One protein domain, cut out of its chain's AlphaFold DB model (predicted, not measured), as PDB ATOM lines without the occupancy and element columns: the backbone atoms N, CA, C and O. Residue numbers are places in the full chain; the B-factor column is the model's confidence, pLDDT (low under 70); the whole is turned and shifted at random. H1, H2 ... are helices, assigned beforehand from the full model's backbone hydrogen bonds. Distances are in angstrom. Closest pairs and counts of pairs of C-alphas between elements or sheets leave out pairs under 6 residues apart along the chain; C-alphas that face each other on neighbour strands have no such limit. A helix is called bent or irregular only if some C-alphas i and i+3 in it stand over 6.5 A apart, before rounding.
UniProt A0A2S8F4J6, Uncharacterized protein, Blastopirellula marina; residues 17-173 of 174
ATOM      1  N   LEU A  17     230.833 225.668 177.158       77.62
ATOM      2  CA  LEU A  17     231.043 224.231 176.986       77.62
ATOM      3  C   LEU A  17     230.938 223.475 178.319       77.62
ATOM      4  O   LEU A  17     230.288 222.430 178.383       77.62
ATOM      5  N   LEU A  18     231.538 224.001 179.390       82.44
ATOM      6  CA  LEU A  18     231.430 223.424 180.734       82.44
ATOM      7  C   LEU A  18     229.979 223.425 181.225       82.44
ATOM      8  O   LEU A  18     229.511 222.424 181.764       82.44
ATOM      9  N   LEU A  19     229.252 224.520 180.990       82.19
ATOM     10  CA  LEU A  19     227.843 224.643 181.346       82.19
ATOM     11  C   LEU A  19     226.973 223.650 180.570       82.19
ATOM     12  O   LEU A  19     226.163 222.949 181.173       82.19
ATOM     13  N   ALA A  20     227.171 223.544 179.255       81.75
ATOM     14  CA  ALA A  20     226.468 222.578 178.419       81.75
ATOM     15  C   ALA A  20     226.760 221.138 178.861       81.75
ATOM     16  O   ALA A  20     225.837 220.344 179.013       81.75
ATOM     17  N   THR A  21     228.024 220.816 179.143       83.06
ATOM     18  CA  THR A  21     228.432 219.486 179.622       83.06
ATOM     19  C   THR A  21     227.810 219.169 180.982       83.06
ATOM     20  O   THR A  21     227.313 218.066 181.182       83.06
ATOM     21  N   GLY A  22     227.778 220.136 181.903       85.81
ATOM     22  CA  GLY A  22     227.134 219.980 183.207       85.81
ATOM     23  C   GLY A  22     225.625 219.757 183.095       85.81
ATOM     24  O   GLY A  22     225.093 218.852 183.732       85.81
ATOM     25  N   ILE A  23     224.943 220.527 182.239       86.12
ATOM     26  CA  ILE A  23     223.509 220.359 181.963       86.12
ATOM     27  C   ILE A  23     223.235 218.989 181.338       86.12
ATOM     28  O   ILE A  23     222.335 218.284 181.786       86.12
ATOM     29  N   LEU A  24     224.012 218.584 180.333       86.12
ATOM     30  CA  LEU A  24     223.846 217.284 179.688       86.12
ATOM     31  C   LEU A  24     224.106 216.140 180.667       86.12
ATOM     32  O   LEU A  24     223.279 215.242 180.772       86.12
ATOM     33  N   GLY A  25     225.193 216.200 181.438       89.00
ATOM     34  CA  GLY A  25     225.490 215.211 182.474       89.00
ATOM     35  C   GLY A  25     224.382 215.119 183.523       89.00
ATOM     36  O   GLY A  25     223.992 214.018 183.907       89.00
ATOM     37  N   TYR A  26     223.815 216.259 183.927       89.31
ATOM     38  CA  TYR A  26     222.674 216.316 184.836       89.31
ATOM     39  C   TYR A  26     221.433 215.625 184.259       89.31
ATOM     40  O   TYR A  26     220.865 214.743 184.902       89.31
ATOM     41  N   LEU A  27     221.046 215.966 183.027       88.31
ATOM     42  CA  LEU A  27     219.897 215.357 182.350       88.31
ATOM     43  C   LEU A  27     220.105 213.855 182.121       88.31
ATOM     44  O   LEU A  27     219.201 213.065 182.381       88.31
ATOM     45  N   CYS A  28     221.302 213.444 181.699       90.69
ATOM     46  CA  CYS A  28     221.667 212.035 181.580       90.69
ATOM     47  C   CYS A  28     221.571 211.313 182.930       90.69
ATOM     48  O   CYS A  28     221.088 210.186 182.976       90.69
ATOM     49  N   GLY A  29     221.974 211.960 184.026       89.62
ATOM     50  CA  GLY A  29     221.822 211.436 185.382       89.62
ATOM     51  C   GLY A  29     220.358 211.230 185.778       89.62
ATOM     52  O   GLY A  29     220.022 210.168 186.296       89.62
ATOM     53  N   LEU A  30     219.477 212.191 185.479       89.19
ATOM     54  CA  LEU A  30     218.033 212.061 185.723       89.19
ATOM     55  C   LEU A  30     217.424 210.900 184.936       89.19
ATOM     56  O   LEU A  30     216.686 210.097 185.503       89.19
ATOM     57  N   VAL A  31     217.770 210.782 183.650       88.69
ATOM     58  CA  VAL A  31     217.320 209.667 182.808       88.69
ATOM     59  C   VAL A  31     217.838 208.346 183.362       88.69
ATOM     60  O   VAL A  31     217.052 207.426 183.563       88.69
ATOM     61  N   SER A  32     219.139 208.259 183.661       88.94
ATOM     62  CA  SER A  32     219.767 207.056 184.208       88.94
ATOM     63  C   SER A  32     219.122 206.633 185.524       88.94
ATOM     64  O   SER A  32     218.916 205.441 185.733       88.94
ATOM     65  N   LEU A  33     218.793 207.582 186.405       87.44
ATOM     66  CA  LEU A  33     218.096 207.297 187.652       87.44
ATOM     67  C   LEU A  33     216.676 206.790 187.375       87.44
ATOM     68  O   LEU A  33     216.313 205.737 187.894       87.44
ATOM     69  N   GLY A  34     215.919 207.475 186.516       85.12
ATOM     70  CA  GLY A  34     214.533 207.126 186.202       85.12
ATOM     71  C   GLY A  34     214.371 205.762 185.529       85.12
ATOM     72  O   GLY A  34     213.406 205.060 185.821       85.12
ATOM     73  N   VAL A  35     215.325 205.337 184.693       86.88
ATOM     74  CA  VAL A  35     215.306 203.990 184.085       86.88
ATOM     75  C   VAL A  35     215.947 202.909 184.957       86.88
ATOM     76  O   VAL A  35     215.788 201.723 184.675       86.88
ATOM     77  N   SER A  36     216.696 203.284 185.997       87.50
ATOM     78  CA  SER A  36     217.348 202.307 186.871       87.50
ATOM     79  C   SER A  36     216.345 201.594 187.779       87.50
ATOM     80  O   SER A  36     215.389 202.195 188.270       87.50
ATOM     81  N   GLY A  37     216.624 200.328 188.103       83.56
ATOM     82  CA  GLY A  37     215.832 199.578 189.086       83.56
ATOM     83  C   GLY A  37     215.836 200.211 190.485       83.56
ATOM     84  O   GLY A  37     214.843 200.113 191.198       83.56
ATOM     85  N   ILE A  38     216.918 200.906 190.863       84.50
ATOM     86  CA  ILE A  38     217.021 201.616 192.151       84.50
ATOM     87  C   ILE A  38     216.087 202.829 192.169       84.50
ATOM     88  O   ILE A  38     215.328 202.999 193.124       84.50
ATOM     89  N   GLY A  39     216.114 203.659 191.120       82.31
ATOM     90  CA  GLY A  39     215.226 204.818 191.006       82.31
ATOM     91  C   GLY A  39     213.762 204.397 190.968       82.31
ATOM     92  O   GLY A  39     212.959 204.899 191.754       82.31
ATOM     93  N   TRP A  40     213.454 203.378 190.166       82.44
ATOM     94  CA  TRP A  40     212.131 202.768 190.115       82.44
ATOM     95  C   TRP A  40     211.655 202.257 191.484       82.44
ATOM     96  O   TRP A  40     210.571 202.619 191.938       82.44
ATOM     97  N   GLY A  41     212.480 201.475 192.189       82.88
ATOM     98  CA  GLY A  41     212.150 200.960 193.522       82.88
ATOM     99  C   GLY A  41     211.913 202.070 194.549       82.88
ATOM    100  O   GLY A  41     210.983 201.990 195.352       82.88
ATOM    101  N   SER A  42     212.706 203.141 194.475       85.38
ATOM    102  CA  SER A  42     212.598 204.299 195.370       85.38
ATOM    103  C   SER A  42     211.300 205.073 195.133       85.38
ATOM    104  O   SER A  42     210.603 205.425 196.083       85.38
ATOM    105  N   ILE A  43     210.936 205.292 193.866       83.94
ATOM    106  CA  ILE A  43     209.694 205.975 193.483       83.94
ATOM    107  C   ILE A  43     208.478 205.124 193.833       83.94
ATOM    108  O   ILE A  43     207.487 205.655 194.326       83.94
ATOM    109  N   ARG A  44     208.567 203.801 193.684       81.94
ATOM    110  CA  ARG A  44     207.514 202.885 194.129       81.94
ATOM    111  C   ARG A  44     207.291 202.960 195.639       81.94
ATOM    112  O   ARG A  44     206.149 203.028 196.078       81.94
ATOM    113  N   HIS A  45     208.355 202.975 196.442       84.69
ATOM    114  CA  HIS A  45     208.223 203.166 197.892       84.69
ATOM    115  C   HIS A  45     207.599 204.521 198.231       84.69
ATOM    116  O   HIS A  45     206.751 204.600 199.115       84.69
ATOM    117  N   LEU A  46     207.963 205.573 197.494       82.62
ATOM    118  CA  LEU A  46     207.352 206.887 197.647       82.62
ATOM    119  C   LEU A  46     205.851 206.851 197.309       82.62
ATOM    120  O   LEU A  46     205.050 207.362 198.077       82.62
ATOM    121  N   ALA A  47     205.454 206.198 196.217       83.19
ATOM    122  CA  ALA A  47     204.054 206.064 195.817       83.19
ATOM    123  C   ALA A  47     203.204 205.329 196.870       83.19
ATOM    124  O   ALA A  47     202.107 205.784 197.170       83.19
ATOM    125  N   ILE A  48     203.741 204.275 197.496       81.62
ATOM    126  CA  ILE A  48     203.078 203.551 198.600       81.62
ATOM    127  C   ILE A  48     202.905 204.455 199.831       81.62
ATOM    128  O   ILE A  48     201.863 204.467 200.476       81.62
ATOM    129  N   VAL A  49     203.917 205.254 200.176       82.00
ATOM    130  CA  VAL A  49     203.817 206.186 201.317       82.00
ATOM    131  C   VAL A  49     202.822 207.316 201.031       82.00
ATOM    132  O   VAL A  49     202.159 207.814 201.942       82.00
ATOM    133  N   PHE A  50     202.697 207.715 199.766       80.56
ATOM    134  CA  PHE A  50     201.835 208.796 199.302       80.56
ATOM    135  C   PHE A  50     200.636 208.278 198.493       80.56
ATOM    136  O   PHE A  50     200.253 208.903 197.507       80.56
ATOM    137  N   GLU A  51     199.989 207.188 198.918       73.75
ATOM    138  CA  GLU A  51     198.799 206.629 198.242       73.75
ATOM    139  C   GLU A  51     197.684 207.672 198.023       73.75
ATOM    140  O   GLU A  51     197.006 207.688 196.995       73.75
ATOM    141  N   MET A  52     197.550 208.638 198.939       73.38
ATOM    142  CA  MET A  52     196.605 209.756 198.806       73.38
ATOM    143  C   MET A  52     196.941 210.741 197.668       73.38
ATOM    144  O   MET A  52     196.171 211.667 197.426       73.38
ATOM    145  N   ALA A  53     198.068 210.576 196.968       72.88
ATOM    146  CA  ALA A  53     198.469 211.409 195.838       72.88
ATOM    147  C   ALA A  53     197.806 211.000 194.512       72.88
ATOM    148  O   ALA A  53     197.936 211.744 193.544       72.88
ATOM    149  N   ALA A  54     197.058 209.890 194.439       73.31
ATOM    150  CA  ALA A  54     196.350 209.487 193.216       73.31
ATOM    151  C   ALA A  54     195.507 210.622 192.579       73.31
ATOM    152  O   ALA A  54     195.657 210.880 191.382       73.31
ATOM    153  N   PRO A  55     194.711 211.416 193.331       80.31
ATOM    154  CA  PRO A  55     193.961 212.536 192.759       80.31
ATOM    155  C   PRO A  55     194.854 213.650 192.194       80.31
ATOM    156  O   PRO A  55     194.409 214.442 191.366       80.31
ATOM    157  N   ALA A  56     196.120 213.735 192.607       79.88
ATOM    158  CA  ALA A  56     197.037 214.757 192.118       79.88
ATOM    159  C   ALA A  56     197.433 214.551 190.650       79.88
ATOM    160  O   ALA A  56     197.928 215.488 190.020       79.88
ATOM    161  N   PHE A  57     197.158 213.383 190.060       81.69
ATOM    162  CA  PHE A  57     197.237 213.212 188.611       81.69
ATOM    163  C   PHE A  57     196.350 214.228 187.868       81.69
ATOM    164  O   PHE A  57     196.758 214.760 186.840       81.69
ATOM    165  N   PHE A  58     195.195 214.620 188.424       82.94
ATOM    166  CA  PHE A  58     194.325 215.632 187.811       82.94
ATOM    167  C   PHE A  58     194.941 217.039 187.759       82.94
ATOM    168  O   PHE A  58     194.442 217.894 187.028       82.94
ATOM    169  N   ALA A  59     196.032 217.294 188.490       84.56
ATOM    170  CA  ALA A  59     196.782 218.542 188.375       84.56
ATOM    171  C   ALA A  59     197.653 218.589 187.104       84.56
ATOM    172  O   ALA A  59     197.996 219.680 186.648       84.56
ATOM    173  N   TRP A  60     197.961 217.442 186.487       86.44
ATOM    174  CA  TRP A  60     198.877 217.329 185.349       86.44
ATOM    175  C   TRP A  60     198.555 218.272 184.168       86.44
ATOM    176  O   TRP A  60     199.479 218.945 183.702       86.44
ATOM    177  N   PRO A  61     197.290 218.435 183.714       88.06
ATOM    178  CA  PRO A  61     196.975 219.379 182.640       88.06
ATOM    179  C   PRO A  61     197.323 220.824 183.012       88.06
ATOM    180  O   PRO A  61     197.835 221.575 182.184       88.06
ATOM    181  N   PHE A  62     197.089 221.218 184.268       89.25
ATOM    182  CA  PHE A  62     197.419 222.561 184.750       89.25
ATOM    183  C   PHE A  62     198.927 222.797 184.751       89.25
ATOM    184  O   PHE A  62     199.370 223.886 184.392       89.25
ATOM    185  N   VAL A  63     199.714 221.778 185.101       90.81
ATOM    186  CA  VAL A  63     201.178 221.843 185.039       90.81
ATOM    187  C   VAL A  63     201.652 221.984 183.598       90.81
ATOM    188  O   VAL A  63     202.470 222.858 183.311       90.81
ATOM    189  N   PHE A  64     201.102 221.188 182.679       91.75
ATOM    190  CA  PHE A  64     201.457 221.236 181.263       91.75
ATOM    191  C   PHE A  64     201.151 222.610 180.648       91.75
ATOM    192  O   PHE A  64     202.048 223.282 180.134       91.75
ATOM    193  N   PHE A  65     199.903 223.078 180.758       92.00
ATOM    194  CA  PHE A  65     199.499 224.370 180.195       92.00
ATOM    195  C   PHE A  65     200.133 225.555 180.931       92.00
ATOM    196  O   PHE A  65     200.493 226.543 180.292       92.00
ATOM    197  N   GLY A  66     200.323 225.461 182.249       90.12
ATOM    198  CA  GLY A  66     201.017 226.477 183.040       90.12
ATOM    199  C   GLY A  66     202.484 226.626 182.635       90.12
ATOM    200  O   GLY A  66     202.961 227.747 182.444       90.12
ATOM    201  N   SER A  67     203.177 225.506 182.415       90.88
ATOM    202  CA  SER A  67     204.566 225.493 181.941       90.88
ATOM    203  C   SER A  67     204.678 226.024 180.513       90.88
ATOM    204  O   SER A  67     205.564 226.827 180.227       90.88
ATOM    205  N   LEU A  68     203.737 225.661 179.633       90.69
ATOM    206  CA  LEU A  68     203.668 226.182 178.267       90.69
ATOM    207  C   LEU A  68     203.425 227.698 178.248       90.69
ATOM    208  O   LEU A  68     204.108 228.432 177.535       90.69
ATOM    209  N   ALA A  69     202.494 228.188 179.072       88.94
ATOM    210  CA  ALA A  69     202.233 229.615 179.211       88.94
ATOM    211  C   ALA A  69     203.483 230.356 179.702       88.94
ATOM    212  O   ALA A  69     203.871 231.372 179.127       88.94
ATOM    213  N   MET A  70     204.174 229.824 180.711       87.50
ATOM    214  CA  MET A  70     205.435 230.392 181.191       87.50
ATOM    215  C   MET A  70     206.502 230.423 180.093       87.50
ATOM    216  O   MET A  70     207.132 231.467 179.888       87.50
ATOM    217  N   LEU A  71     206.647 229.334 179.334       86.69
ATOM    218  CA  LEU A  71     207.588 229.232 178.220       86.69
ATOM    219  C   LEU A  71     207.329 230.282 177.132       86.69
ATOM    220  O   LEU A  71     208.277 230.707 176.487       86.69
ATOM    221  N   LEU A  72     206.091 230.751 176.957       84.19
ATOM    222  CA  LEU A  72     205.779 231.869 176.062       84.19
ATOM    223  C   LEU A  72     206.128 233.224 176.697       84.19
ATOM    224  O   LEU A  72     206.755 234.071 176.062       84.19
ATOM    225  N   VAL A  73     205.777 233.447 177.966       82.56
ATOM    226  CA  VAL A  73     205.941 234.761 178.615       82.56
ATOM    227  C   VAL A  73     207.415 235.083 178.915       82.56
ATOM    228  O   VAL A  73     207.815 236.244 178.887       82.56
ATOM    229  N   ILE A  74     208.262 234.107 179.242       78.81
ATOM    230  CA  ILE A  74     209.677 234.343 179.602       78.81
ATOM    231  C   ILE A  74     210.555 234.854 178.442       78.81
ATOM    232  O   ILE A  74     211.283 235.833 178.654       78.81
ATOM    233  N   PRO A  75     210.547 234.250 177.240       70.38
ATOM    234  CA  PRO A  75     211.320 234.748 176.110       70.38
ATOM    235  C   PRO A  75     210.742 236.055 175.569       70.38
ATOM    236  O   PRO A  75     211.525 236.976 175.356       70.38
ATOM    237  N   LEU A  76     209.410 236.168 175.458       64.31
ATOM    238  CA  LEU A  76     208.718 237.350 174.922       64.31
ATOM    239  C   LEU A  76     208.753 238.565 175.858       64.31
ATOM    240  O   LEU A  76     208.520 239.690 175.429       64.31
ATOM    241  N   SER A  77     209.032 238.363 177.146       67.06
ATOM    242  CA  SER A  77     209.205 239.467 178.081       67.06
ATOM    243  C   SER A  77     210.643 239.990 178.038       67.06
ATOM    244  O   SER A  77     211.594 239.295 178.420       67.06
ATOM    245  N   ASP A  78     210.784 241.265 177.676       66.56
ATOM    246  CA  ASP A  78     212.026 242.037 177.824       66.56
ATOM    247  C   ASP A  78     212.334 242.419 179.276       66.56
ATOM    248  O   ASP A  78     213.269 243.166 179.550       66.56
ATOM    249  N   ASN A  79     211.578 241.884 180.240       71.06
ATOM    250  CA  ASN A  79     211.759 242.210 181.641       71.06
ATOM    251  C   ASN A  79     213.173 241.804 182.113       71.06
ATOM    252  O   ASN A  79     213.469 240.603 182.218       71.06
ATOM    253  N   PRO A  80     214.043 242.772 182.463       71.44
ATOM    254  CA  PRO A  80     215.407 242.486 182.905       71.44
ATOM    255  C   PRO A  80     215.425 241.644 184.191       71.44
ATOM    256  O   PRO A  80     216.374 240.900 184.435       71.44
ATOM    257  N   ASN A  81     214.330 241.653 184.961       70.62
ATOM    258  CA  ASN A  81     214.160 240.841 186.165       70.62
ATOM    259  C   ASN A  81     214.078 239.326 185.906       70.62
ATOM    260  O   ASN A  81     214.052 238.565 186.864       70.62
ATOM    261  N   ARG A  82     214.020 238.857 184.653       65.38
ATOM    262  CA  ARG A  82     213.987 237.414 184.328       65.38
ATOM    263  C   ARG A  82     215.299 236.876 183.764       65.38
ATOM    264  O   ARG A  82     215.389 235.698 183.434       65.38
ATOM    265  N   ARG A  83     216.325 237.719 183.649       76.06
ATOM    266  CA  ARG A  83     217.680 237.282 183.291       76.06
ATOM    267  C   ARG A  83     218.367 236.676 184.525       76.06
ATOM    268  O   ARG A  83     218.064 237.108 185.631       76.06
ATOM    269  N   PRO A  84     219.266 235.698 184.385       81.25
ATOM    270  CA  PRO A  84     219.553 234.911 183.188       81.25
ATOM    271  C   PRO A  84     218.421 233.914 182.884       81.25
ATOM    272  O   PRO A  84     217.838 233.335 183.795       81.25
ATOM    273  N   LYS A  85     218.098 233.721 181.596       84.69
ATOM    274  CA  LYS A  85     216.934 232.917 181.170       84.69
ATOM    275  C   LYS A  85     217.230 231.412 181.066       84.69
ATOM    276  O   LYS A  85     216.291 230.630 181.082       84.69
ATOM    277  N   LEU A  86     218.499 231.000 180.976       85.12
ATOM    278  CA  LEU A  86     218.882 229.617 180.651       85.12
ATOM    279  C   LEU A  86     218.299 228.580 181.622       85.12
ATOM    280  O   LEU A  86     217.550 227.714 181.194       85.12
ATOM    281  N   PHE A  87     218.607 228.684 182.919       87.12
ATOM    282  CA  PHE A  87     218.110 227.736 183.928       87.12
ATOM    283  C   PHE A  87     216.586 227.753 184.052       87.12
ATOM    284  O   PHE A  87     215.971 226.725 184.303       87.12
ATOM    285  N   LEU A  88     215.987 228.916 183.810       87.31
ATOM    286  CA  LEU A  88     214.550 229.135 183.841       87.31
ATOM    287  C   LEU A  88     213.854 228.395 182.680       87.31
ATOM    288  O   LEU A  88     212.872 227.689 182.880       87.31
ATOM    289  N   LEU A  89     214.402 228.508 181.467       89.00
ATOM    290  CA  LEU A  89     213.919 227.791 180.285       89.00
ATOM    291  C   LEU A  89     214.203 226.289 180.374       89.00
ATOM    292  O   LEU A  89     213.362 225.491 179.977       89.00
ATOM    293  N   LEU A  90     215.365 225.905 180.907       90.31
ATOM    294  CA  LEU A  90     215.735 224.507 181.094       90.31
ATOM    295  C   LEU A  90     214.830 223.820 182.121       90.31
ATOM    296  O   LEU A  90     214.383 222.709 181.867       90.31
ATOM    297  N   ASN A  91     214.517 224.491 183.235       93.88
ATOM    298  CA  ASN A  91     213.525 224.023 184.200       93.88
ATOM    299  C   ASN A  91     212.186 223.737 183.498       93.88
ATOM    300  O   ASN A  91     211.702 222.613 183.547       93.88
ATOM    301  N   LEU A  92     211.650 224.705 182.748       92.31
ATOM    302  CA  LEU A  92     210.378 224.529 182.039       92.31
ATOM    303  C   LEU A  92     210.427 223.425 180.982       92.31
ATOM    304  O   LEU A  92     209.450 222.700 180.819       92.31
ATOM    305  N   ALA A  93     211.547 223.275 180.274       91.69
ATOM    306  CA  ALA A  93     211.734 222.188 179.321       91.69
ATOM    307  C   ALA A  93     211.714 220.820 180.019       91.69
ATOM    308  O   ALA A  93     211.085 219.891 179.521       91.69
ATOM    309  N   VAL A  94     212.353 220.708 181.187       92.69
ATOM    310  CA  VAL A  94     212.354 219.492 182.011       92.69
ATOM    311  C   VAL A  94     210.959 219.188 182.564       92.69
ATOM    312  O   VAL A  94     210.515 218.045 182.474       92.69
ATOM    313  N   VAL A  95     210.227 220.193 183.054       92.44
ATOM    314  CA  VAL A  95     208.836 220.026 183.513       92.44
ATOM    315  C   VAL A  95     207.921 219.604 182.361       92.44
ATOM    316  O   VAL A  95     207.123 218.684 182.512       92.44
ATOM    317  N   LEU A  96     208.055 220.215 181.181       92.56
ATOM    318  CA  LEU A  96     207.285 219.820 179.999       92.56
ATOM    319  C   LEU A  96     207.633 218.401 179.544       92.56
ATOM    320  O   LEU A  96     206.728 217.647 179.196       92.56
ATOM    321  N   ALA A  97     208.911 218.015 179.581       90.31
ATOM    322  CA  ALA A  97     209.321 216.643 179.307       90.31
ATOM    323  C   ALA A  97     208.664 215.669 180.294       90.31
ATOM    324  O   ALA A  97     208.066 214.689 179.854       90.31
ATOM    325  N   ALA A  98     208.675 215.982 181.597       90.19
ATOM    326  CA  ALA A  98     207.956 215.213 182.611       90.19
ATOM    327  C   ALA A  98     206.467 215.084 182.264       90.19
ATOM    328  O   ALA A  98     205.917 213.989 182.293       90.19
ATOM    329  N   CYS A  99     205.812 216.172 181.853       89.19
ATOM    330  CA  CYS A  99     204.406 216.128 181.470       89.19
ATOM    331  C   CYS A  99     204.140 215.327 180.180       89.19
ATOM    332  O   CYS A  99     203.080 214.720 180.061       89.19
ATOM    333  N   CYS A 100     205.059 215.307 179.216       88.62
ATOM    334  CA  CYS A 100     204.869 214.598 177.949       88.62
ATOM    335  C   CYS A 100     205.104 213.084 178.052       88.62
ATOM    336  O   CYS A 100     204.516 212.332 177.278       88.62
ATOM    337  N   LEU A 101     205.943 212.620 178.981       84.75
ATOM    338  CA  LEU A 101     206.285 211.196 179.113       84.75
ATOM    339  C   LEU A 101     205.066 210.287 179.361       84.75
ATOM    340  O   LEU A 101     204.944 209.285 178.654       84.75
ATOM    341  N   PRO A 102     204.113 210.639 180.248       76.06
ATOM    342  CA  PRO A 102     202.868 209.894 180.391       76.06
ATOM    343  C   PRO A 102     202.061 209.809 179.097       76.06
ATOM    344  O   PRO A 102     201.541 208.750 178.766       76.06
ATOM    345  N   LEU A 103     201.977 210.901 178.328       77.88
ATOM    346  CA  LEU A 103     201.247 210.910 177.054       77.88
ATOM    347  C   LEU A 103     201.861 209.941 176.048       77.88
ATOM    348  O   LEU A 103     201.136 209.229 175.360       77.88
ATOM    349  N   ILE A 104     203.194 209.895 175.977       76.19
ATOM    350  CA  ILE A 104     203.905 208.952 175.109       76.19
ATOM    351  C   ILE A 104     203.551 207.516 175.507       76.19
ATOM    352  O   ILE A 104     203.243 206.709 174.632       76.19
ATOM    353  N   HIS A 105     203.511 207.209 176.807       72.19
ATOM    354  CA  HIS A 105     203.064 205.900 177.283       72.19
ATOM    355  C   HIS A 105     201.619 205.594 176.852       72.19
ATOM    356  O   HIS A 105     201.383 204.573 176.207       72.19
ATOM    357  N   PHE A 106     200.672 206.504 177.110       71.44
ATOM    358  CA  PHE A 106     199.258 206.313 176.761       71.44
ATOM    359  C   PHE A 106     199.009 206.106 175.266       71.44
ATOM    360  O   PHE A 106     198.186 205.276 174.891       71.44
ATOM    361  N   PHE A 107     199.676 206.878 174.407       75.75
ATOM    362  CA  PHE A 107     199.414 206.829 172.971       75.75
ATOM    363  C   PHE A 107     200.202 205.727 172.258       75.75
ATOM    364  O   PHE A 107     199.737 205.233 171.233       75.75
ATOM    365  N   TRP A 108     201.418 205.408 172.717       71.50
ATOM    366  CA  TRP A 108     202.351 204.552 171.969       71.50
ATOM    367  C   TRP A 108     202.625 203.204 172.653       71.50
ATOM    368  O   TRP A 108     203.238 202.339 172.032       71.50
ATOM    369  N   GLY A 109     202.166 202.990 173.893       64.12
ATOM    370  CA  GLY A 109     202.224 201.689 174.576       64.12
ATOM    371  C   GLY A 109     203.643 201.172 174.849       64.12
ATOM    372  O   GLY A 109     203.869 199.964 174.887       64.12
ATOM    373  N   TRP A 110     204.627 202.063 174.975       61.59
ATOM    374  CA  TRP A 110     206.026 201.681 175.190       61.59
ATOM    375  C   TRP A 110     206.269 201.126 176.609       61.59
ATOM    376  O   TRP A 110     205.754 201.660 177.589       61.59
ATOM    377  N   ILE A 111     207.133 200.104 176.709       59.03
ATOM    378  CA  ILE A 111     207.467 199.322 177.928       59.03
ATOM    379  C   ILE A 111     208.562 200.004 178.793       59.03
ATOM    380  O   ILE A 111     209.200 199.387 179.641       59.03
ATOM    381  N   VAL A 112     208.862 201.281 178.560       62.56
ATOM    382  CA  VAL A 112     209.863 202.009 179.367       62.56
ATOM    383  C   VAL A 112     209.192 202.466 180.673       62.56
ATOM    384  O   VAL A 112     208.017 202.821 180.617       62.56
ATOM    385  N   PRO A 113     209.882 202.492 181.834       68.50
ATOM    386  CA  PRO A 113     209.321 202.995 183.097       68.50
ATOM    387  C   PRO A 113     209.130 204.526 183.062       68.50
ATOM    388  O   PRO A 113     209.884 205.296 183.668       68.50
ATOM    389  N   PHE A 114     208.141 204.989 182.292       78.06
ATOM    390  CA  PHE A 114     207.851 206.403 182.046       78.06
ATOM    391  C   PHE A 114     207.390 207.137 183.297       78.06
ATOM    392  O   PHE A 114     207.621 208.337 183.423       78.06
ATOM    393  N   GLU A 115     206.772 206.434 184.231       78.88
ATOM    394  CA  GLU A 115     206.270 206.972 185.488       78.88
ATOM    395  C   GLU A 115     207.445 207.386 186.376       78.88
ATOM    396  O   GLU A 115     207.523 208.522 186.847       78.88
ATOM    397  N   SER A 116     208.434 206.496 186.491       84.69
ATOM    398  CA  SER A 116     209.686 206.758 187.204       84.69
ATOM    399  C   SER A 116     210.447 207.932 186.580       84.69
ATOM    400  O   SER A 116     210.872 208.855 187.275       84.69
ATOM    401  N   LEU A 117     210.539 207.968 185.246       87.31
ATOM    402  CA  LEU A 117     211.133 209.099 184.526       87.31
ATOM    403  C   LEU A 117     210.375 210.412 184.759       87.31
ATOM    404  O   LEU A 117     211.007 211.445 184.963       87.31
ATOM    405  N   THR A 118     209.042 210.379 184.771       88.25
ATOM    406  CA  THR A 118     208.194 211.553 185.025       88.25
ATOM    407  C   THR A 118     208.497 212.153 186.394       88.25
ATOM    408  O   THR A 118     208.732 213.357 186.508       88.25
ATOM    409  N   VAL A 119     208.566 211.312 187.428       89.38
ATOM    410  CA  VAL A 119     208.896 211.743 188.792       89.38
ATOM    411  C   VAL A 119     210.340 212.243 188.877       89.38
ATOM    412  O   VAL A 119     210.579 213.294 189.466       89.38
ATOM    413  N   CYS A 120     211.302 211.556 188.253       91.12
ATOM    414  CA  CYS A 120     212.699 211.998 188.224       91.12
ATOM    415  C   CYS A 120     212.878 213.357 187.541       91.12
ATOM    416  O   CYS A 120     213.616 214.192 188.056       91.12
ATOM    417  N   PHE A 121     212.209 213.610 186.414       91.25
ATOM    418  CA  PHE A 121     212.265 214.916 185.759       91.25
ATOM    419  C   PHE A 121     211.563 216.002 186.580       91.25
ATOM    420  O   PHE A 121     212.118 217.088 186.714       91.25
ATOM    421  N   GLY A 122     210.415 215.711 187.203       89.94
ATOM    422  CA  GLY A 122     209.765 216.639 188.137       89.94
ATOM    423  C   GLY A 122     210.680 217.019 189.309       89.94
ATOM    424  O   GLY A 122     210.921 218.199 189.560       89.94
ATOM    425  N   LEU A 123     211.287 216.023 189.965       90.50
ATOM    426  CA  LEU A 123     212.266 216.239 191.037       90.50
ATOM    427  C   LEU A 123     213.513 216.978 190.539       90.50
ATOM    428  O   LEU A 123     214.079 217.809 191.248       90.50
ATOM    429  N   GLY A 124     213.930 216.695 189.306       90.19
ATOM    430  CA  GLY A 124     215.058 217.339 188.653       90.19
ATOM    431  C   GLY A 124     214.799 218.787 188.216       90.19
ATOM    432  O   GLY A 124     215.725 219.536 187.909       90.19
ATOM    433  N   ALA A 125     213.550 219.236 188.225       91.94
ATOM    434  CA  ALA A 125     213.228 220.622 187.936       91.94
ATOM    435  C   ALA A 125     213.591 221.547 189.119       91.94
ATOM    436  O   ALA A 125     214.105 222.651 188.906       91.94
ATOM    437  N   PHE A 126     213.463 221.067 190.366       92.44
ATOM    438  CA  PHE A 126     213.740 221.860 191.572       92.44
ATOM    439  C   PHE A 126     215.169 222.425 191.638       92.44
ATOM    440  O   PHE A 126     215.319 223.636 191.849       92.44
ATOM    441  N   PRO A 127     216.244 221.630 191.433       91.75
ATOM    442  CA  PRO A 127     217.600 222.170 191.438       91.75
ATOM    443  C   PRO A 127     217.820 223.238 190.367       91.75
ATOM    444  O   PRO A 127     218.618 224.144 190.584       91.75
ATOM    445  N   LEU A 128     217.103 223.184 189.240       92.31
ATOM    446  CA  LEU A 128     217.201 224.184 188.173       92.31
ATOM    447  C   LEU A 128     216.550 225.517 188.574       92.31
ATOM    448  O   LEU A 128     217.130 226.577 188.328       92.31
ATOM    449  N   SER A 129     215.403 225.471 189.259       92.06
ATOM    450  CA  SER A 129     214.760 226.649 189.863       92.06
ATOM    451  C   SER A 129     215.677 227.325 190.891       92.06
ATOM    452  O   SER A 129     215.819 228.551 190.904       92.06
ATOM    453  N   ILE A 130     216.358 226.529 191.722       92.88
ATOM    454  CA  ILE A 130     217.329 227.023 192.709       92.88
ATOM    455  C   ILE A 130     218.582 227.572 192.015       92.88
ATOM    456  O   ILE A 130     219.031 228.669 192.343       92.88
ATOM    457  N   ALA A 131     219.124 226.862 191.022       90.88
ATOM    458  CA  ALA A 131     220.291 227.295 190.256       90.88
ATOM    459  C   ALA A 131     220.051 228.643 189.568       90.88
ATOM    460  O   ALA A 131     220.950 229.482 189.523       90.88
ATOM    461  N   TRP A 132     218.829 228.899 189.092       92.62
ATOM    462  CA  TRP A 132     218.453 230.207 188.568       92.62
ATOM    463  C   TRP A 132     218.578 231.324 189.618       92.62
ATOM    464  O   TRP A 132     219.179 232.362 189.328       92.62
ATOM    465  N   LEU A 133     218.071 231.115 190.839       91.69
ATOM    466  CA  LEU A 133     218.221 232.083 191.933       91.69
ATOM    467  C   LEU A 133     219.684 232.279 192.337       91.69
ATOM    468  O   LEU A 133     220.119 233.419 192.491       91.69
ATOM    469  N   VAL A 134     220.448 231.193 192.471       91.31
ATOM    470  CA  VAL A 134     221.876 231.248 192.823       91.31
ATOM    471  C   VAL A 134     222.664 232.000 191.753       91.31
ATOM    472  O   VAL A 134     223.497 232.839 192.082       91.31
ATOM    473  N   HIS A 135     222.363 231.777 190.473       88.38
ATOM    474  CA  HIS A 135     222.999 232.503 189.377       88.38
ATOM    475  C   HIS A 135     222.657 234.001 189.424       88.38
ATOM    476  O   HIS A 135     223.539 234.835 189.246       88.38
ATOM    477  N   ARG A 136     221.407 234.376 189.729       90.25
ATOM    478  CA  ARG A 136     221.047 235.791 189.943       90.25
ATOM    479  C   ARG A 136     221.790 236.409 191.123       90.25
ATOM    480  O   ARG A 136     222.235 237.546 191.013       90.25
ATOM    481  N   TRP A 137     221.915 235.669 192.223       89.75
ATOM    482  CA  TRP A 137     222.648 236.111 193.407       89.75
ATOM    483  C   TRP A 137     224.135 236.328 193.103       89.75
ATOM    484  O   TRP A 137     224.672 237.375 193.445       89.75
ATOM    485  N   ALA A 138     224.768 235.404 192.375       88.56
ATOM    486  CA  ALA A 138     226.162 235.523 191.941       88.56
ATOM    487  C   ALA A 138     226.408 236.701 190.978       88.56
ATOM    488  O   ALA A 138     227.520 237.211 190.903       88.56
ATOM    489  N   LEU A 139     225.377 237.132 190.244       87.00
ATOM    490  CA  LEU A 139     225.406 238.320 189.384       87.00
ATOM    491  C   LEU A 139     224.947 239.599 190.106       87.00
ATOM    492  O   LEU A 139     224.688 240.602 189.442       87.00
ATOM    493  N   GLU A 140     224.781 239.550 191.433       90.38
ATOM    494  CA  GLU A 140     224.362 240.677 192.278       90.38
ATOM    495  C   GLU A 140     223.047 241.337 191.816       90.38
ATOM    496  O   GLU A 140     222.805 242.531 192.001       90.38
ATOM    497  N   MET A 141     222.153 240.556 191.200       87.25
ATOM    498  CA  MET A 141     220.878 241.069 190.704       87.25
ATOM    499  C   MET A 141     219.858 241.219 191.844       87.25
ATOM    500  O   MET A 141     219.713 240.310 192.665       87.25
ATOM    501  N   PRO A 142     219.055 242.300 191.863       86.94
ATOM    502  CA  PRO A 142     218.100 242.536 192.936       86.94
ATOM    503  C   PRO A 142     216.982 241.489 192.952       86.94
ATOM    504  O   PRO A 142     216.517 240.996 191.912       86.94
ATOM    505  N   LEU A 143     216.509 241.190 194.161       87.75
ATOM    506  CA  LEU A 143     215.408 240.269 194.414       87.75
ATOM    507  C   LEU A 143     214.092 241.059 194.442       87.75
ATOM    508  O   LEU A 143     213.627 241.508 195.484       87.75
ATOM    509  N   SER A 144     213.526 241.305 193.260       88.69
ATOM    510  CA  SER A 144     212.261 242.033 193.126       88.69
ATOM    511  C   SER A 144     211.051 241.112 193.340       88.69
ATOM    512  O   SER A 144     211.153 239.901 193.126       88.69
ATOM    513  N   PRO A 145     209.860 241.648 193.676       89.06
ATOM    514  CA  PRO A 145     208.648 240.837 193.836       89.06
ATOM    515  C   PRO A 145     208.315 239.976 192.604       89.06
ATOM    516  O   PRO A 145     207.780 238.876 192.727       89.06
ATOM    517  N   ALA A 146     208.673 240.450 191.406       87.00
ATOM    518  CA  ALA A 146     208.505 239.706 190.160       87.00
ATOM    519  C   ALA A 146     209.404 238.459 190.085       87.00
ATOM    520  O   ALA A 146     208.971 237.430 189.561       87.00
ATOM    521  N   VAL A 147     210.628 238.538 190.617       88.94
ATOM    522  CA  VAL A 147     211.566 237.407 190.717       88.94
ATOM    523  C   VAL A 147     211.009 236.373 191.682       88.94
ATOM    524  O   VAL A 147     210.864 235.219 191.293       88.94
ATOM    525  N   SER A 148     210.606 236.791 192.886       91.25
ATOM    526  CA  SER A 148     210.039 235.884 193.892       91.25
ATOM    527  C   SER A 148     208.782 235.193 193.377       91.25
ATOM    528  O   SER A 148     208.649 233.983 193.502       91.25
ATOM    529  N   ARG A 149     207.884 235.934 192.715       90.56
ATOM    530  CA  ARG A 149     206.673 235.359 192.117       90.56
ATOM    531  C   ARG A 149     206.996 234.348 191.019       90.56
ATOM    532  O   ARG A 149     206.337 233.320 190.936       90.56
ATOM    533  N   THR A 150     207.998 234.639 190.189       90.69
ATOM    534  CA  THR A 150     208.457 233.717 189.142       90.69
ATOM    535  C   THR A 150     209.034 232.454 189.772       90.69
ATOM    536  O   THR A 150     208.626 231.365 189.396       90.69
ATOM    537  N   PHE A 151     209.904 232.590 190.775       92.19
ATOM    538  CA  PHE A 151     210.474 231.459 191.503       92.19
ATOM    539  C   PHE A 151     209.393 230.584 192.146       92.19
ATOM    540  O   PHE A 151     209.375 229.381 191.926       92.19
ATOM    541  N   TYR A 152     208.458 231.181 192.892       93.50
ATOM    542  CA  TYR A 152     207.382 230.428 193.538       93.50
ATOM    543  C   TYR A 152     206.478 229.721 192.537       93.50
ATOM    544  O   TYR A 152     206.046 228.603 192.798       93.50
ATOM    545  N   LEU A 153     206.211 230.343 191.387       92.12
ATOM    546  CA  LEU A 153     205.435 229.705 190.335       92.12
ATOM    547  C   LEU A 153     206.186 228.518 189.714       92.12
ATOM    548  O   LEU A 153     205.561 227.490 189.491       92.12
ATOM    549  N   LEU A 154     207.500 228.627 189.480       92.19
ATOM    550  CA  LEU A 154     208.313 227.498 189.002       92.19
ATOM    551  C   LEU A 154     208.324 226.365 190.028       92.19
ATOM    552  O   LEU A 154     207.947 225.254 189.699       92.19
ATOM    553  N   MET A 155     208.617 226.664 191.294       94.38
ATOM    554  CA  MET A 155     208.603 225.670 192.375       94.38
ATOM    555  C   MET A 155     207.238 224.988 192.530       94.38
ATOM    556  O   MET A 155     207.166 223.797 192.823       94.38
ATOM    557  N   PHE A 156     206.146 225.734 192.335       93.75
ATOM    558  CA  PHE A 156     204.800 225.170 192.320       93.75
ATOM    559  C   PHE A 156     204.599 224.216 191.138       93.75
ATOM    560  O   PHE A 156     204.057 223.132 191.334       93.75
ATOM    561  N   LEU A 157     205.041 224.591 189.933       93.88
ATOM    562  CA  LEU A 157     204.982 223.728 188.751       93.88
ATOM    563  C   LEU A 157     205.852 222.474 188.926       93.88
ATOM    564  O   LEU A 157     205.375 221.384 188.630       93.88
ATOM    565  N   ASP A 158     207.063 222.607 189.471       94.12
ATOM    566  CA  ASP A 158     207.991 221.508 189.769       94.12
ATOM    567  C   ASP A 158     207.355 220.499 190.744       94.12
ATOM    568  O   ASP A 158     207.338 219.284 190.508       94.12
ATOM    569  N   LEU A 159     206.762 221.009 191.831       92.50
ATOM    570  CA  LEU A 159     206.072 220.195 192.829       92.50
ATOM    571  C   LEU A 159     204.836 219.527 192.245       92.50
ATOM    572  O   LEU A 159     204.650 218.326 192.421       92.50
ATOM    573  N   ALA A 160     204.005 220.280 191.532       91.75
ATOM    574  CA  ALA A 160     202.806 219.739 190.921       91.75
ATOM    575  C   ALA A 160     203.153 218.666 189.876       91.75
ATOM    576  O   ALA A 160     202.530 217.611 189.887       91.75
ATOM    577  N   ALA A 161     204.193 218.863 189.055       91.94
ATOM    578  CA  ALA A 161     204.689 217.853 188.116       91.94
ATOM    579  C   ALA A 161     205.103 216.566 188.837       91.94
ATOM    580  O   ALA A 161     204.709 215.468 188.446       91.94
ATOM    581  N   THR A 162     205.866 216.712 189.923       91.31
ATOM    582  CA  THR A 162     206.354 215.594 190.734       91.31
ATOM    583  C   THR A 162     205.202 214.811 191.352       91.31
ATOM    584  O   THR A 162     205.127 213.596 191.199       91.31
ATOM    585  N   VAL A 163     204.279 215.500 192.027       90.44
ATOM    586  CA  VAL A 163     203.153 214.858 192.714       90.44
ATOM    587  C   VAL A 163     202.167 214.265 191.704       90.44
ATOM    588  O   VAL A 163     201.650 213.179 191.946       90.44
ATOM    589  N   SER A 164     201.955 214.892 190.542       89.31
ATOM    590  CA  SER A 164     201.190 214.283 189.448       89.31
ATOM    591  C   SER A 164     201.850 213.009 188.917       89.31
ATOM    592  O   SER A 164     201.146 212.039 188.656       89.31
ATOM    593  N   GLY A 165     203.182 212.980 188.799       88.62
ATOM    594  CA  GLY A 165     203.930 211.773 188.440       88.62
ATOM    595  C   GLY A 165     203.801 210.661 189.483       88.62
ATOM    596  O   GLY A 165     203.590 209.506 189.124       88.62
ATOM    597  N   ILE A 166     203.857 211.003 190.774       88.69
ATOM    598  CA  ILE A 166     203.634 210.045 191.872       88.69
ATOM    599  C   ILE A 166     202.195 209.524 191.833       88.69
ATOM    600  O   ILE A 166     201.988 208.318 191.892       88.69
ATOM    601  N   GLY A 167     201.205 210.406 191.675       86.81
ATOM    602  CA  GLY A 167     199.800 210.019 191.545       86.81
ATOM    603  C   GLY A 167     199.559 209.093 190.354       86.81
ATOM    604  O   GLY A 167     198.791 208.142 190.460       86.81
ATOM    605  N   LEU A 168     200.279 209.313 189.252       84.62
ATOM    606  CA  LEU A 168     200.270 208.422 188.100       84.62
ATOM    607  C   LEU A 168     200.845 207.034 188.438       84.62
ATOM    608  O   LEU A 168     200.237 206.036 188.071       84.62
ATOM    609  N   CYS A 169     201.945 206.963 189.199       81.94
ATOM    610  CA  CYS A 169     202.496 205.690 189.688       81.94
ATOM    611  C   CYS A 169     201.507 204.914 190.576       81.94
ATOM    612  O   CYS A 169     201.546 203.692 190.585       81.94
ATOM    613  N   VAL A 170     200.662 205.616 191.341       83.44
ATOM    614  CA  VAL A 170     199.627 204.993 192.186       83.44
ATOM    615  C   VAL A 170     198.450 204.496 191.340       83.44
ATOM    616  O   VAL A 170     197.938 203.414 191.582       83.44
ATOM    617  N   ILE A 171     198.007 205.267 190.339       79.69
ATOM    618  CA  ILE A 171     196.851 204.901 189.498       79.69
ATOM    619  C   ILE A 171     197.155 203.709 188.591       79.69
ATOM    620  O   ILE A 171     196.300 202.844 188.416       79.69
ATOM    621  N   PHE A 172     198.347 203.673 187.993       74.25
ATOM    622  CA  PHE A 172     198.767 202.575 187.119       74.25
ATOM    623  C   PHE A 172     199.349 201.395 187.890       74.25
ATOM    624  O   PHE A 172     200.197 200.709 187.334       74.25
ATOM    625  N   ASP A 173     198.897 201.210 189.141       61.91
ATOM    626  CA  ASP A 173     199.081 200.038 190.004       61.91
ATOM    627  C   ASP A 173     199.853 198.910 189.306       61.91
ATOM    628  O   ASP A 173     199.328 198.239 188.415       61.91
TER     629      ASP A 173
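This is residues 17 to 173 of the 174 residues of an uncharacterized protein of Blastopirellula marina (UniProt A0A2S8F4J6). Three long helices, H4, H5 and H6, make an up-and-down bundle, each running against the one before it, and H3 packs slantwise on H4 and H6. H2 crosses one end of H5 and H6, while H1 folds back along H5, packing on it with residues 30 to 35 alone, and its residues 17 to 22 stick out. The printed part has 157 residues with six named helices, H1 to H6 in order, and no named strand; the class is all helix. The whole is compact, with a radius of gyration of the C-alphas of 16.0 A and spans of 47 by 32 by 29 A.

H1, residues 17 to 35, touches H5, residues 114 to 138, with residues 30 to 35 alone; the closest C-alphas, those of Gly 34 and Leu 117, are 4.3 A apart, and the tilt is shallow, 29 degrees, opposite ways. H2, residues 37 to 49, and H1 only just touch, only at the corner by their tight link, with 3 pairs of C-alphas within 8 A, the closest those of Leu 33 and Gly 39 at 5.1 A. H2 is about perpendicular to H5, at 89 degrees, and touches it with residues 39 to 43 alone, the closest C-alphas being those of Trp 40 and Ser 116 at 5.5 A. H2 also touches H6, residues 145 to 171, with residues 43 to 48 alone, at 87 degrees, the closest C-alphas being those of Ala 47 and Ile 166 at 5.6 A. H3, residues 51 to 76, touches H6 at a steep tilt of 38 degrees, opposite ways, closest at the C-alphas of Ala 54 and Gly 167, 3.9 A. H4, residues 86 to 108, touches H3 with residues 89 to 99 alone, closest at the C-alphas of Ser 67 and Leu 92, 5.9 A. H4 and H5 form a helical hairpin at 8 degrees, closest at the C-alphas of Ala 98 and Thr 118, 4.4 A. H5 and H6 form another at 15 degrees, closest at the C-alphas of Gly 122 and Thr 162, 4.4 A. H3 and H5 are apart. Every O i to N i+4 pair is within hydrogen-bond range in H1, H2 and H6, against 13 of 22 in H3, 17 of 19 in H4 and 18 of 21 in H5.

H1 begins at C-alpha 17 (231.043, 224.231, 176.986) and is 26.6 A long; H2 is 18.4 A. H3, 39.8 A, is irregular, with C-alphas 52 and 55 7.2 A apart, and has a kink of 48 degrees near residue 58. H4, 31.3 A, is only just irregular, with C-alphas 99 and 102 6.51 A apart. H5 is 35.8 A long, and H6, 38.1 A, ends at C-alpha 171 (196.851, 204.901, 189.498).

The two C-alphas farthest apart, those of Gly 109 and Glu 140, are 48.2 A apart. The printed part has no cut and no long link. The mean pLDDT of the printed part is 84.7; residues 76 to 78, 82, 109 to 113 and 173 are under 70.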